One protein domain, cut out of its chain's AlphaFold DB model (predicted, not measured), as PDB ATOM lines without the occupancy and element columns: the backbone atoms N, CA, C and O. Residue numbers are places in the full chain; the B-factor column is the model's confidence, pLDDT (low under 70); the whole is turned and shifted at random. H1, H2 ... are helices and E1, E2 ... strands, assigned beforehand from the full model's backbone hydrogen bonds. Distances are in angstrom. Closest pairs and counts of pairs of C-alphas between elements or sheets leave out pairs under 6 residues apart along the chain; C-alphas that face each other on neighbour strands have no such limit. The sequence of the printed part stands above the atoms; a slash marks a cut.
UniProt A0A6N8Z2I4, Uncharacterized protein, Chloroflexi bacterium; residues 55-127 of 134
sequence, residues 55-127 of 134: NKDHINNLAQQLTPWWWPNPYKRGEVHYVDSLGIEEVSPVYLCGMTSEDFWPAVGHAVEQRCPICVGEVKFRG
ATOM      1  N   ASN A  55     -24.393  48.074  42.979       55.72
ATOM      2  CA  ASN A  55     -23.481  47.713  44.067       55.72
ATOM      3  C   ASN A  55     -22.487  46.625  43.643       55.72
ATOM      4  O   ASN A  55     -21.338  46.649  44.089       55.72
ATOM      5  N   LYS A  56     -22.891  45.690  42.770       55.84
ATOM      6  CA  LYS A  56     -21.975  44.675  42.224       55.84
ATOM      7  C   LYS A  56     -20.880  45.319  41.393       55.84
ATOM      8  O   LYS A  56     -19.733  44.906  41.522       55.84
ATOM      9  N   ASP A  57     -21.196  46.354  40.621       54.41
ATOM     10  CA  ASP A  57     -20.189  47.090  39.857       54.41
ATOM     11  C   ASP A  57     -19.151  47.734  40.774       54.41
ATOM     12  O   ASP A  57     -17.954  47.677  40.495       54.41
ATOM     13  N   HIS A  58     -19.575  48.312  41.898       53.91
ATOM     14  CA  HIS A  58     -18.649  48.943  42.834       53.91
ATOM     15  C   HIS A  58     -17.698  47.929  43.489       53.91
ATOM     16  O   HIS A  58     -16.488  48.153  43.523       53.91
ATOM     17  N   ILE A  59     -18.220  46.791  43.962       55.88
ATOM     18  CA  ILE A  59     -17.396  45.764  44.617       55.88
ATOM     19  C   ILE A  59     -16.538  45.007  43.590       55.88
ATOM     20  O   ILE A  59     -15.363  44.763  43.854       55.88
ATOM     21  N   ASN A  60     -17.056  44.709  42.394       53.19
ATOM     22  CA  ASN A  60     -16.265  44.119  41.309       53.19
ATOM     23  C   ASN A  60     -15.120  45.046  40.884       53.19
ATOM     24  O   ASN A  60     -13.996  44.579  40.709       53.19
ATOM     25  N   ASN A  61     -15.364  46.357  40.780       55.44
ATOM     26  CA  ASN A  61     -14.305  47.332  40.513       55.44
ATOM     27  C   ASN A  61     -13.249  47.352  41.630       55.44
ATOM     28  O   ASN A  61     -12.060  47.449  41.338       55.44
ATOM     29  N   LEU A  62     -13.655  47.210  42.895       57.38
ATOM     30  CA  LEU A  62     -12.730  47.128  44.030       57.38
ATOM     31  C   LEU A  62     -11.914  45.818  44.021       57.38
ATOM     32  O   LEU A  62     -10.704  45.833  44.235       57.38
ATOM     33  N   ALA A  63     -12.549  44.683  43.717       54.00
ATOM     34  CA  ALA A  63     -11.899  43.374  43.618       54.00
ATOM     35  C   ALA A  63     -10.903  43.315  42.445       54.00
ATOM     36  O   ALA A  63      -9.797  42.792  42.593       54.00
ATOM     37  N   GLN A  64     -11.240  43.926  41.302       54.75
ATOM     38  CA  GLN A  64     -10.336  44.077  40.154       54.75
ATOM     39  C   GLN A  64      -9.090  44.918  40.471       54.75
ATOM     40  O   GLN A  64      -8.068  44.773  39.799       54.75
ATOM     41  N   GLN A  65      -9.152  45.787  41.484       58.69
ATOM     42  CA  GLN A  65      -8.008  46.588  41.917       58.69
ATOM     43  C   GLN A  65      -7.041  45.823  42.836       58.69
ATOM     44  O   GLN A  65      -5.875  46.197  42.879       58.69
ATOM     45  N   LEU A  66      -7.484  44.761  43.524       59.50
ATOM     46  CA  LEU A  66      -6.691  44.045  44.542       59.50
ATOM     47  C   LEU A  66      -6.257  42.628  44.122       59.50
ATOM     48  O   LEU A  66      -5.235  42.147  44.597       59.50
ATOM     49  N   THR A  67      -7.029  41.971  43.249       70.31
ATOM     50  CA  THR A  67      -6.771  40.727  42.489       70.31
ATOM     51  C   THR A  67      -8.098  39.984  42.321       70.31
ATOM     52  O   THR A  67      -8.805  39.794  43.307       70.31
ATOM     53  N   PRO A  68      -8.458  39.500  41.120       82.69
ATOM     54  CA  PRO A  68      -9.696  38.743  40.928       82.69
ATOM     55  C   PRO A  68      -9.593  37.269  41.361       82.69
ATOM     56  O   PRO A  68     -10.581  36.542  41.293       82.69
ATOM     57  N   TRP A  69      -8.417  36.812  41.799       88.38
ATOM     58  CA  TRP A  69      -8.158  35.429  42.204       88.38
ATOM     59  C   TRP A  69      -8.266  35.259  43.723       88.38
ATOM     60  O   TRP A  69      -7.543  35.922  44.472       88.38
ATOM     61  N   TRP A  70      -9.123  34.340  44.175       88.81
ATOM     62  CA  TRP A  70      -9.451  34.155  45.590       88.81
ATOM     63  C   TRP A  70      -9.511  32.683  45.999       88.81
ATOM     64  O   TRP A  70      -9.845  31.797  45.207       88.81
ATOM     65  N   TRP A  71      -9.178  32.421  47.262       89.75
ATOM     66  CA  TRP A  71      -9.385  31.119  47.885       89.75
ATOM     67  C   TRP A  71     -10.850  30.984  48.320       89.75
ATOM     68  O   TRP A  71     -11.340  31.890  48.994       89.75
ATOM     69  N   PRO A  72     -11.519  29.850  48.040       89.94
ATOM     70  CA  PRO A  72     -12.905  29.617  48.450       89.94
ATOM     71  C   PRO A  72     -13.025  29.042  49.869       89.94
ATOM     72  O   PRO A  72     -14.102  28.623  50.281       89.94
ATOM     73  N   ASN A  73     -11.915  28.934  50.610       84.81
ATOM     74  CA  ASN A  73     -11.879  28.359  51.953       84.81
ATOM     75  C   ASN A  73     -10.821  29.037  52.847       84.81
ATOM     76  O   ASN A  73      -9.778  29.469  52.339       84.81
ATOM     77  N   PRO A  74     -11.023  29.052  54.181       81.50
ATOM     78  CA  PRO A  74     -10.119  29.733  55.113       81.50
ATOM     79  C   PRO A  74      -8.758  29.044  55.237       81.50
ATOM     80  O   PRO A  74      -7.780  29.659  55.657       81.50
ATOM     81  N   TYR A  75      -8.673  27.766  54.864       86.12
ATOM     82  CA  TYR A  75      -7.445  26.982  54.950       86.12
ATOM     83  C   TYR A  75      -6.482  27.246  53.786       86.12
ATOM     84  O   TYR A  75      -5.348  26.772  53.838       86.12
ATOM     85  N   LYS A  76      -6.919  27.976  52.746       85.62
ATOM     86  CA  LYS A  76      -6.148  28.264  51.525       85.62
ATOM     87  C   LYS A  76      -5.575  26.999  50.872       85.62
ATOM     88  O   LYS A  76      -4.401  26.935  50.511       85.62
ATOM     89  N   ARG A  77      -6.401  25.949  50.789       86.00
ATOM     90  CA  ARG A  77      -6.046  24.663  50.164       86.00
ATOM     91  C   ARG A  77      -6.856  24.434  48.896       86.00
ATOM     92  O   ARG A  77      -7.991  24.889  48.800       86.00
ATOM     93  N   GLY A  78      -6.293  23.648  47.980       91.94
ATOM     94  CA  GLY A  78      -6.937  23.296  46.718       91.94
ATOM     95  C   GLY A  78      -6.619  24.307  45.627       91.94
ATOM     96  O   GLY A  78      -5.459  24.692  45.473       91.94
ATOM     97  N   GLU A  79      -7.649  24.717  44.896       95.38
ATOM     98  CA  GLU A  79      -7.535  25.648  43.779       95.38
ATOM     99  C   GLU A  79      -7.966  27.069  44.167       95.38
ATOM    100  O   GLU A  79      -8.795  27.288  45.052       95.38
ATOM    101  N   VAL A  80      -7.377  28.041  43.476       93.75
ATOM    102  CA  VAL A  80      -7.725  29.458  43.506       93.75
ATOM    103  C   VAL A  80      -8.676  29.733  42.354       93.75
ATOM    104  O   VAL A  80      -8.422  29.340  41.212       93.75
ATOM    105  N   HIS A  81      -9.762  30.433  42.640       93.62
ATOM    106  CA  HIS A  81     -10.835  30.656  41.687       93.62
ATOM    107  C   HIS A  81     -10.953  32.136  41.333       93.62
ATOM    108  O   HIS A  81     -10.660  33.014  42.145       93.62
ATOM    109  N   TYR A  82     -11.361  32.406  40.096       91.50
ATOM    110  CA  TYR A  82     -11.573  33.766  39.613       91.50
ATOM    111  C   TYR A  82     -12.985  34.212  39.979       91.50
ATOM    112  O   TYR A  82     -13.949  33.548  39.587       91.50
ATOM    113  N   VAL A  83     -13.110  35.304  40.727       87.75
ATOM    114  CA  VAL A  83     -14.405  35.853  41.146       87.75
ATOM    115  C   VAL A  83     -15.109  36.479  39.944       87.75
ATOM    116  O   VAL A  83     -14.574  37.374  39.295       87.75
ATOM    117  N   ASP A  84     -16.307  35.980  39.654       83.38
ATOM    118  CA  ASP A  84     -17.199  36.488  38.608       83.38
ATOM    119  C   ASP A  84     -18.157  37.541  39.177       83.38
ATOM    120  O   ASP A  84     -18.342  38.617  38.610       83.38
ATOM    121  N   SER A  85     -18.734  37.262  40.348       75.88
ATOM    122  CA  SER A  85     -19.564  38.230  41.062       75.88
ATOM    123  C   SER A  85     -19.529  38.021  42.570       75.88
ATOM    124  O   SER A  85     -19.300  36.915  43.059       75.88
ATOM    125  N   LEU A  86     -19.783  39.100  43.308       72.12
ATOM    126  CA  LEU A  86     -19.895  39.098  44.763       72.12
ATOM    127  C   LEU A  86     -21.344  39.355  45.180       72.12
ATOM    128  O   LEU A  86     -22.036  40.183  44.579       72.12
ATOM    129  N   GLY A  87     -21.805  38.616  46.190       61.44
ATOM    130  CA  GLY A  87     -23.087  38.872  46.839       61.44
ATOM    131  C   GLY A  87     -23.063  40.206  47.591       61.44
ATOM    132  O   GLY A  87     -22.015  40.662  48.043       61.44
ATOM    133  N   ILE A  88     -24.218  40.866  47.677       57.06
ATOM    134  CA  ILE A  88     -24.329  42.256  48.170       57.06
ATOM    135  C   ILE A  88     -24.534  42.324  49.691       57.06
ATOM    136  O   ILE A  88     -24.224  43.340  50.307       57.06
ATOM    137  N   GLU A  89     -25.048  41.257  50.305       51.66
ATOM    138  CA  GLU A  89     -25.303  41.189  51.756       51.66
ATOM    139  C   GLU A  89     -24.604  40.004  52.420       51.66
ATOM    140  O   GLU A  89     -23.970  40.169  53.456       51.66
ATOM    141  N   GLU A  90     -24.677  38.824  51.809       54.00
ATOM    142  CA  GLU A  90     -23.868  37.672  52.192       54.00
ATOM    143  C   GLU A  90     -22.688  37.625  51.225       54.00
ATOM    144  O   GLU A  90     -22.881  37.731  50.010       54.00
ATOM    145  N   VAL A  91     -21.468  37.528  51.757       61.19
ATOM    146  CA  VAL A  91     -20.205  37.501  51.005       61.19
ATOM    147  C   VAL A  91     -20.077  36.147  50.301       61.19
ATOM    148  O   VAL A  91     -19.130  35.411  50.505       61.19
ATOM    149  N   SER A  92     -21.063  35.794  49.481       74.88
ATOM    150  CA  SER A  92     -21.126  34.538  48.751       74.88
ATOM    151  C   SER A  92     -20.597  34.781  47.339       74.88
ATOM    152  O   SER A  92     -21.355  35.219  46.461       74.88
ATOM    153  N   PRO A  93     -19.286  34.606  47.100       79.19
ATOM    154  CA  PRO A  93     -18.704  34.791  45.785       79.19
ATOM    155  C   PRO A  93     -19.230  33.713  44.846       79.19
ATOM    156  O   PRO A  93     -19.321  32.533  45.192       79.19
ATOM    157  N   VAL A  94     -19.522  34.130  43.623       86.00
ATOM    158  CA  VAL A  94     -19.681  33.233  42.487       86.00
ATOM    159  C   VAL A  94     -18.393  33.302  41.688       86.00
ATOM    160  O   VAL A  94     -17.917  34.387  41.346       86.00
ATOM    161  N   TYR A  95     -17.823  32.142  41.393       90.69
ATOM    162  CA  TYR A  95     -16.611  32.024  40.594       90.69
ATOM    163  C   TYR A  95     -16.941  31.686  39.141       90.69
ATOM    164  O   TYR A  95     -17.955  31.046  38.868       90.69
ATOM    165  N   LEU A  96     -16.042  32.014  38.205       91.88
ATOM    166  CA  LEU A  96     -16.240  31.744  36.770       91.88
ATOM    167  C   LEU A  96     -16.499  30.266  36.441       91.88
ATOM    168  O   LEU A  96     -17.158  29.957  35.455       91.88
ATOM    169  N   CYS A  97     -16.013  29.339  37.268       92.50
ATOM    170  CA  CYS A  97     -16.284  27.911  37.109       92.50
ATOM    171  C   CYS A  97     -17.668  27.467  37.623       92.50
ATOM    172  O   CYS A  97     -17.922  26.267  37.700       92.50
ATOM    173  N   GLY A  98     -18.531  28.397  38.045       87.81
ATOM    174  CA  GLY A  98     -19.848  28.124  38.628       87.81
ATOM    175  C   GLY A  98     -19.821  27.691  40.098       87.81
ATOM    176  O   GLY A  98     -20.867  27.381  40.665       87.81
ATOM    177  N   MET A  99     -18.643  27.661  40.734       89.38
ATOM    178  CA  MET A  99     -18.533  27.389  42.170       89.38
ATOM    179  C   MET A  99     -19.079  28.576  42.969       89.38
ATOM    180  O   MET A  99     -18.962  29.726  42.545       89.38
ATOM    181  N   THR A 100     -19.626  28.286  44.146       86.25
ATOM    182  CA  THR A 100     -19.985  29.283  45.158       86.25
ATOM    183  C   THR A 100     -19.311  28.928  46.482       86.25
ATOM    184  O   THR A 100     -19.067  27.749  46.746       86.25
ATOM    185  N   SER A 101     -18.972  29.927  47.297       83.31
ATOM    186  CA  SER A 101     -18.535  29.731  48.689       83.31
ATOM    187  C   SER A 101     -19.289  30.681  49.619       83.31
ATOM    188  O   SER A 101     -19.980  31.570  49.140       83.31
ATOM    189  N   GLU A 102     -19.208  30.459  50.932       77.69
ATOM    190  CA  GLU A 102     -19.852  31.327  51.937       77.69
ATOM    191  C   GLU A 102     -19.059  32.616  52.213       77.69
ATOM    192  O   GLU A 102     -19.614  33.579  52.729       77.69
ATOM    193  N   ASP A 103     -17.756  32.603  51.908       77.38
ATOM    194  CA  ASP A 103     -16.813  33.718  52.058       77.38
ATOM    195  C   ASP A 103     -15.611  33.502  51.108       77.38
ATOM    196  O   ASP A 103     -15.518  32.458  50.442       77.38
ATOM    197  N   PHE A 104     -14.685  34.459  51.025       83.00
ATOM    198  CA  PHE A 104     -13.462  34.373  50.225       83.00
ATOM    199  C   PHE A 104     -12.229  34.934  50.939       83.00
ATOM    200  O   PHE A 104     -12.290  35.881  51.719       83.00
ATOM    201  N   TRP A 105     -11.054  34.384  50.616       84.50
ATOM    202  CA  TRP A 105      -9.785  34.791  51.230       84.50
ATOM    203  C   TRP A 105      -8.745  35.210  50.188       84.50
ATOM    204  O   TRP A 105      -8.626  34.547  49.152       84.50
ATOM    205  N   PRO A 106      -7.949  36.269  50.447       80.44
ATOM    206  CA  PRO A 106      -6.993  36.776  49.470       80.44
ATOM    207  C   PRO A 106      -5.998  35.703  49.030       80.44
ATOM    208  O   PRO A 106      -5.352  35.059  49.871       80.44
ATOM    209  N   ALA A 107      -5.837  35.557  47.713       83.62
ATOM    210  CA  ALA A 107      -4.845  34.677  47.103       83.62
ATOM    211  C   ALA A 107      -3.582  35.432  46.659       83.62
ATOM    212  O   ALA A 107      -2.941  35.059  45.684       83.62
ATOM    213  N   VAL A 108      -3.195  36.506  47.349       77.06
ATOM    214  CA  VAL A 108      -1.948  37.228  47.043       77.06
ATOM    215  C   VAL A 108      -0.761  36.254  47.079       77.06
ATOM    216  O   VAL A 108      -0.609  35.500  48.040       77.06
ATOM    217  N   GLY A 109       0.049  36.240  46.014       76.62
ATOM    218  CA  GLY A 109       1.232  35.377  45.900       76.62
ATOM    219  C   GLY A 109       0.962  33.890  45.622       76.62
ATOM    220  O   GLY A 109       1.877  33.082  45.772       76.62
ATOM    221  N   HIS A 110      -0.261  33.501  45.239       85.81
ATOM    222  CA  HIS A 110      -0.529  32.132  44.779       85.81
ATOM    223  C   HIS A 110       0.254  31.802  43.496       85.81
ATOM    224  O   HIS A 110       0.463  32.662  42.638       85.81
ATOM    225  N   ALA A 111       0.651  30.541  43.343       87.19
ATOM    226  CA  ALA A 111       1.300  30.057  42.133       87.19
ATOM    227  C   ALA A 111       0.272  29.859  41.004       87.19
ATOM    228  O   ALA A 111      -0.895  29.545  41.254       87.19
ATOM    229  N   VAL A 112       0.694  30.027  39.749       87.12
ATOM    230  CA  VAL A 112      -0.199  29.935  38.578       87.12
ATOM    231  C   VAL A 112      -0.839  28.549  38.474       87.12
ATOM    232  O   VAL A 112      -1.997  28.428  38.084       87.12
ATOM    233  N   GLU A 113      -0.120  27.511  38.892       90.25
ATOM    234  CA  GLU A 113      -0.565  26.116  38.885       90.25
ATOM    235  C   GLU A 113      -1.660  25.844  39.923       90.25
ATOM    236  O   GLU A 113      -2.354  24.837  39.831       90.25
ATOM    237  N   GLN A 114      -1.832  26.735  40.906       92.38
ATOM    238  CA  GLN A 114      -2.908  26.639  41.892       92.38
ATOM    239  C   GLN A 114      -4.235  27.174  41.348       92.38
ATOM    240  O   GLN A 114      -5.243  27.079  42.035       92.38
ATOM    241  N   ARG A 115      -4.272  27.768  40.151       94.00
ATOM    242  CA  ARG A 115      -5.502  28.339  39.586       94.00
ATOM    243  C   ARG A 115      -6.400  27.253  39.017       94.00
ATOM    244  O   ARG A 115      -5.943  26.388  38.274       94.00
ATOM    245  N   CYS A 116      -7.696  27.371  39.283       95.94
ATOM    246  CA  CYS A 116      -8.708  26.481  38.735       95.94
ATOM    247  C   CYS A 116      -8.653  26.472  37.191       95.94
ATOM    248  O   CYS A 116      -8.845  27.532  36.576       95.94
ATOM    249  N   PRO A 117      -8.451  25.311  36.534       95.44
ATOM    250  CA  PRO A 117      -8.306  25.230  35.079       95.44
ATOM    251  C   PRO A 117      -9.512  25.771  34.303       95.44
ATOM    252  O   PRO A 117      -9.342  26.388  33.252       95.44
ATOM    253  N   ILE A 118     -10.724  25.587  34.841       96.56
ATOM    254  CA  ILE A 118     -11.964  26.101  34.240       96.56
ATOM    255  C   ILE A 118     -11.962  27.633  34.266       96.56
ATOM    256  O   ILE A 118     -12.178  28.267  33.237       96.56
ATOM    257  N   CYS A 119     -11.636  28.232  35.418       94.56
ATOM    258  CA  CYS A 119     -11.539  29.687  35.542       94.56
ATOM    259  C   CYS A 119     -10.480  30.256  34.586       94.56
ATOM    260  O   CYS A 119     -10.728  31.258  33.926       94.56
ATOM    261  N   VAL A 120      -9.316  29.606  34.460       94.06
ATOM    262  CA  VAL A 120      -8.264  30.022  33.513       94.06
ATOM    263  C   VAL A 120      -8.766  29.999  32.065       94.06
ATOM    264  O   VAL A 120      -8.436  30.902  31.293       94.06
ATOM    265  N   GLY A 121      -9.550  28.986  31.689       93.31
ATOM    266  CA  GLY A 121     -10.184  28.898  30.373       93.31
ATOM    267  C   GLY A 121     -11.138  30.063  30.112       93.31
ATOM    268  O   GLY A 121     -10.990  30.756  29.105       93.31
ATOM    269  N   GLU A 122     -12.047  30.328  31.050       93.38
ATOM    270  CA  GLU A 122     -13.018  31.425  30.956       93.38
ATOM    271  C   GLU A 122     -12.348  32.801  30.892       93.38
ATOM    272  O   GLU A 122     -12.707  33.623  30.054       93.38
ATOM    273  N   VAL A 123     -11.319  33.043  31.711       91.50
ATOM    274  CA  VAL A 123     -10.547  34.297  31.685       91.50
ATOM    275  C   VAL A 123      -9.944  34.536  30.302       91.50
ATOM    276  O   VAL A 123     -10.056  35.637  29.766       91.50
ATOM    277  N   LYS A 124      -9.341  33.506  29.693       91.75
ATOM    278  CA  LYS A 124      -8.770  33.607  28.340       91.75
ATOM    279  C   LYS A 124      -9.846  33.832  27.286       91.75
ATOM    280  O   LYS A 124      -9.660  34.670  26.409       91.75
ATOM    281  N   PHE A 125     -10.951  33.096  27.371       91.94
ATOM    282  CA  PHE A 125     -12.059  33.194  26.427       91.94
ATOM    283  C   PHE A 125     -12.708  34.585  26.446       91.94
ATOM    284  O   PHE A 125     -12.976  35.155  25.391       91.94
ATOM    285  N   ARG A 126     -12.899  35.156  27.641       87.44
ATOM    286  CA  ARG A 126     -13.536  36.464  27.854       87.44
ATOM    287  C   ARG A 126     -12.566  37.651  27.770       87.44
ATOM    288  O   ARG A 126     -13.012  38.792  27.829       87.44
ATOM    289  N   GLY A 127     -11.256  37.411  27.652       85.81
ATOM    290  CA  GLY A 127     -10.234  38.466  27.616       85.81
ATOM    291  C   GLY A 127     -10.064  39.217  28.943       85.81
ATOM    292  O   GLY A 127      -9.759  40.408  28.943       85.81
TER     293      GLY A 127
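This is residues 55 to 127 of the 134 residues of an uncharacterized protein of Chloroflexi bacterium (UniProt A0A6N8Z2I4). A small, loop-rich body has a short two-stranded hairpin, E1 and E2, in its middle, with helices H1 and H2 near different sides of E2. Much of the rest is the long unnamed stretch of residues 86 to 116, which pairs briefly with both strands, at residues 94 to 95 and 105 to 106. The 73 printed residues hold two named helices and two named strands in the order H1, E1, E2, H2, the sheet E1 - E2 being antiparallel. The class is mixed, helices and strands, with under half of the residues in named elements. The whole is compact, with a radius of gyration of the C-alphas of 11.4 A, and spans 32 by 30 by 22 A.

H1, residues 55 to 66, comes closest to E2, residues 81 to 85, at the C-alphas of Asn 60 and Ser 85, 6.8 A apart. E1, residues 69 to 71, forms a hairpin with E2; N 70 and O 81 are within hydrogen-bond range at 2.9 A. Residues 83 to 85 of E2 also pair, antiparallel, with residues 94 to 95, and residues 70 to 71 of E1 with residues 105 to 106. The closest C-alphas of E2 and H2, residues 117 to 126, are those of Tyr 82 and Cys 119, 5.8 A apart. H2 is apart from H1 and E1. In H1 and H2 every O i to N i+4 pair is within hydrogen-bond range.

H1 begins at C-alpha 55, (-23.481, 47.713, 44.067), and is 17.2 A long. E1 measures 7.2 A and E2 11.6 A. H2, 14.3 A long, ends at C-alpha 126, (-13.536, 36.464, 27.854).

The C-alphas farthest apart, of Asn 55 and Glu 113, are 31.9 A apart. The printed part has no cut, and the link from E2 to H2 is long, 31 residues. The model's pLDDT is under 70 at residues 55 to 66 and 87 to 91.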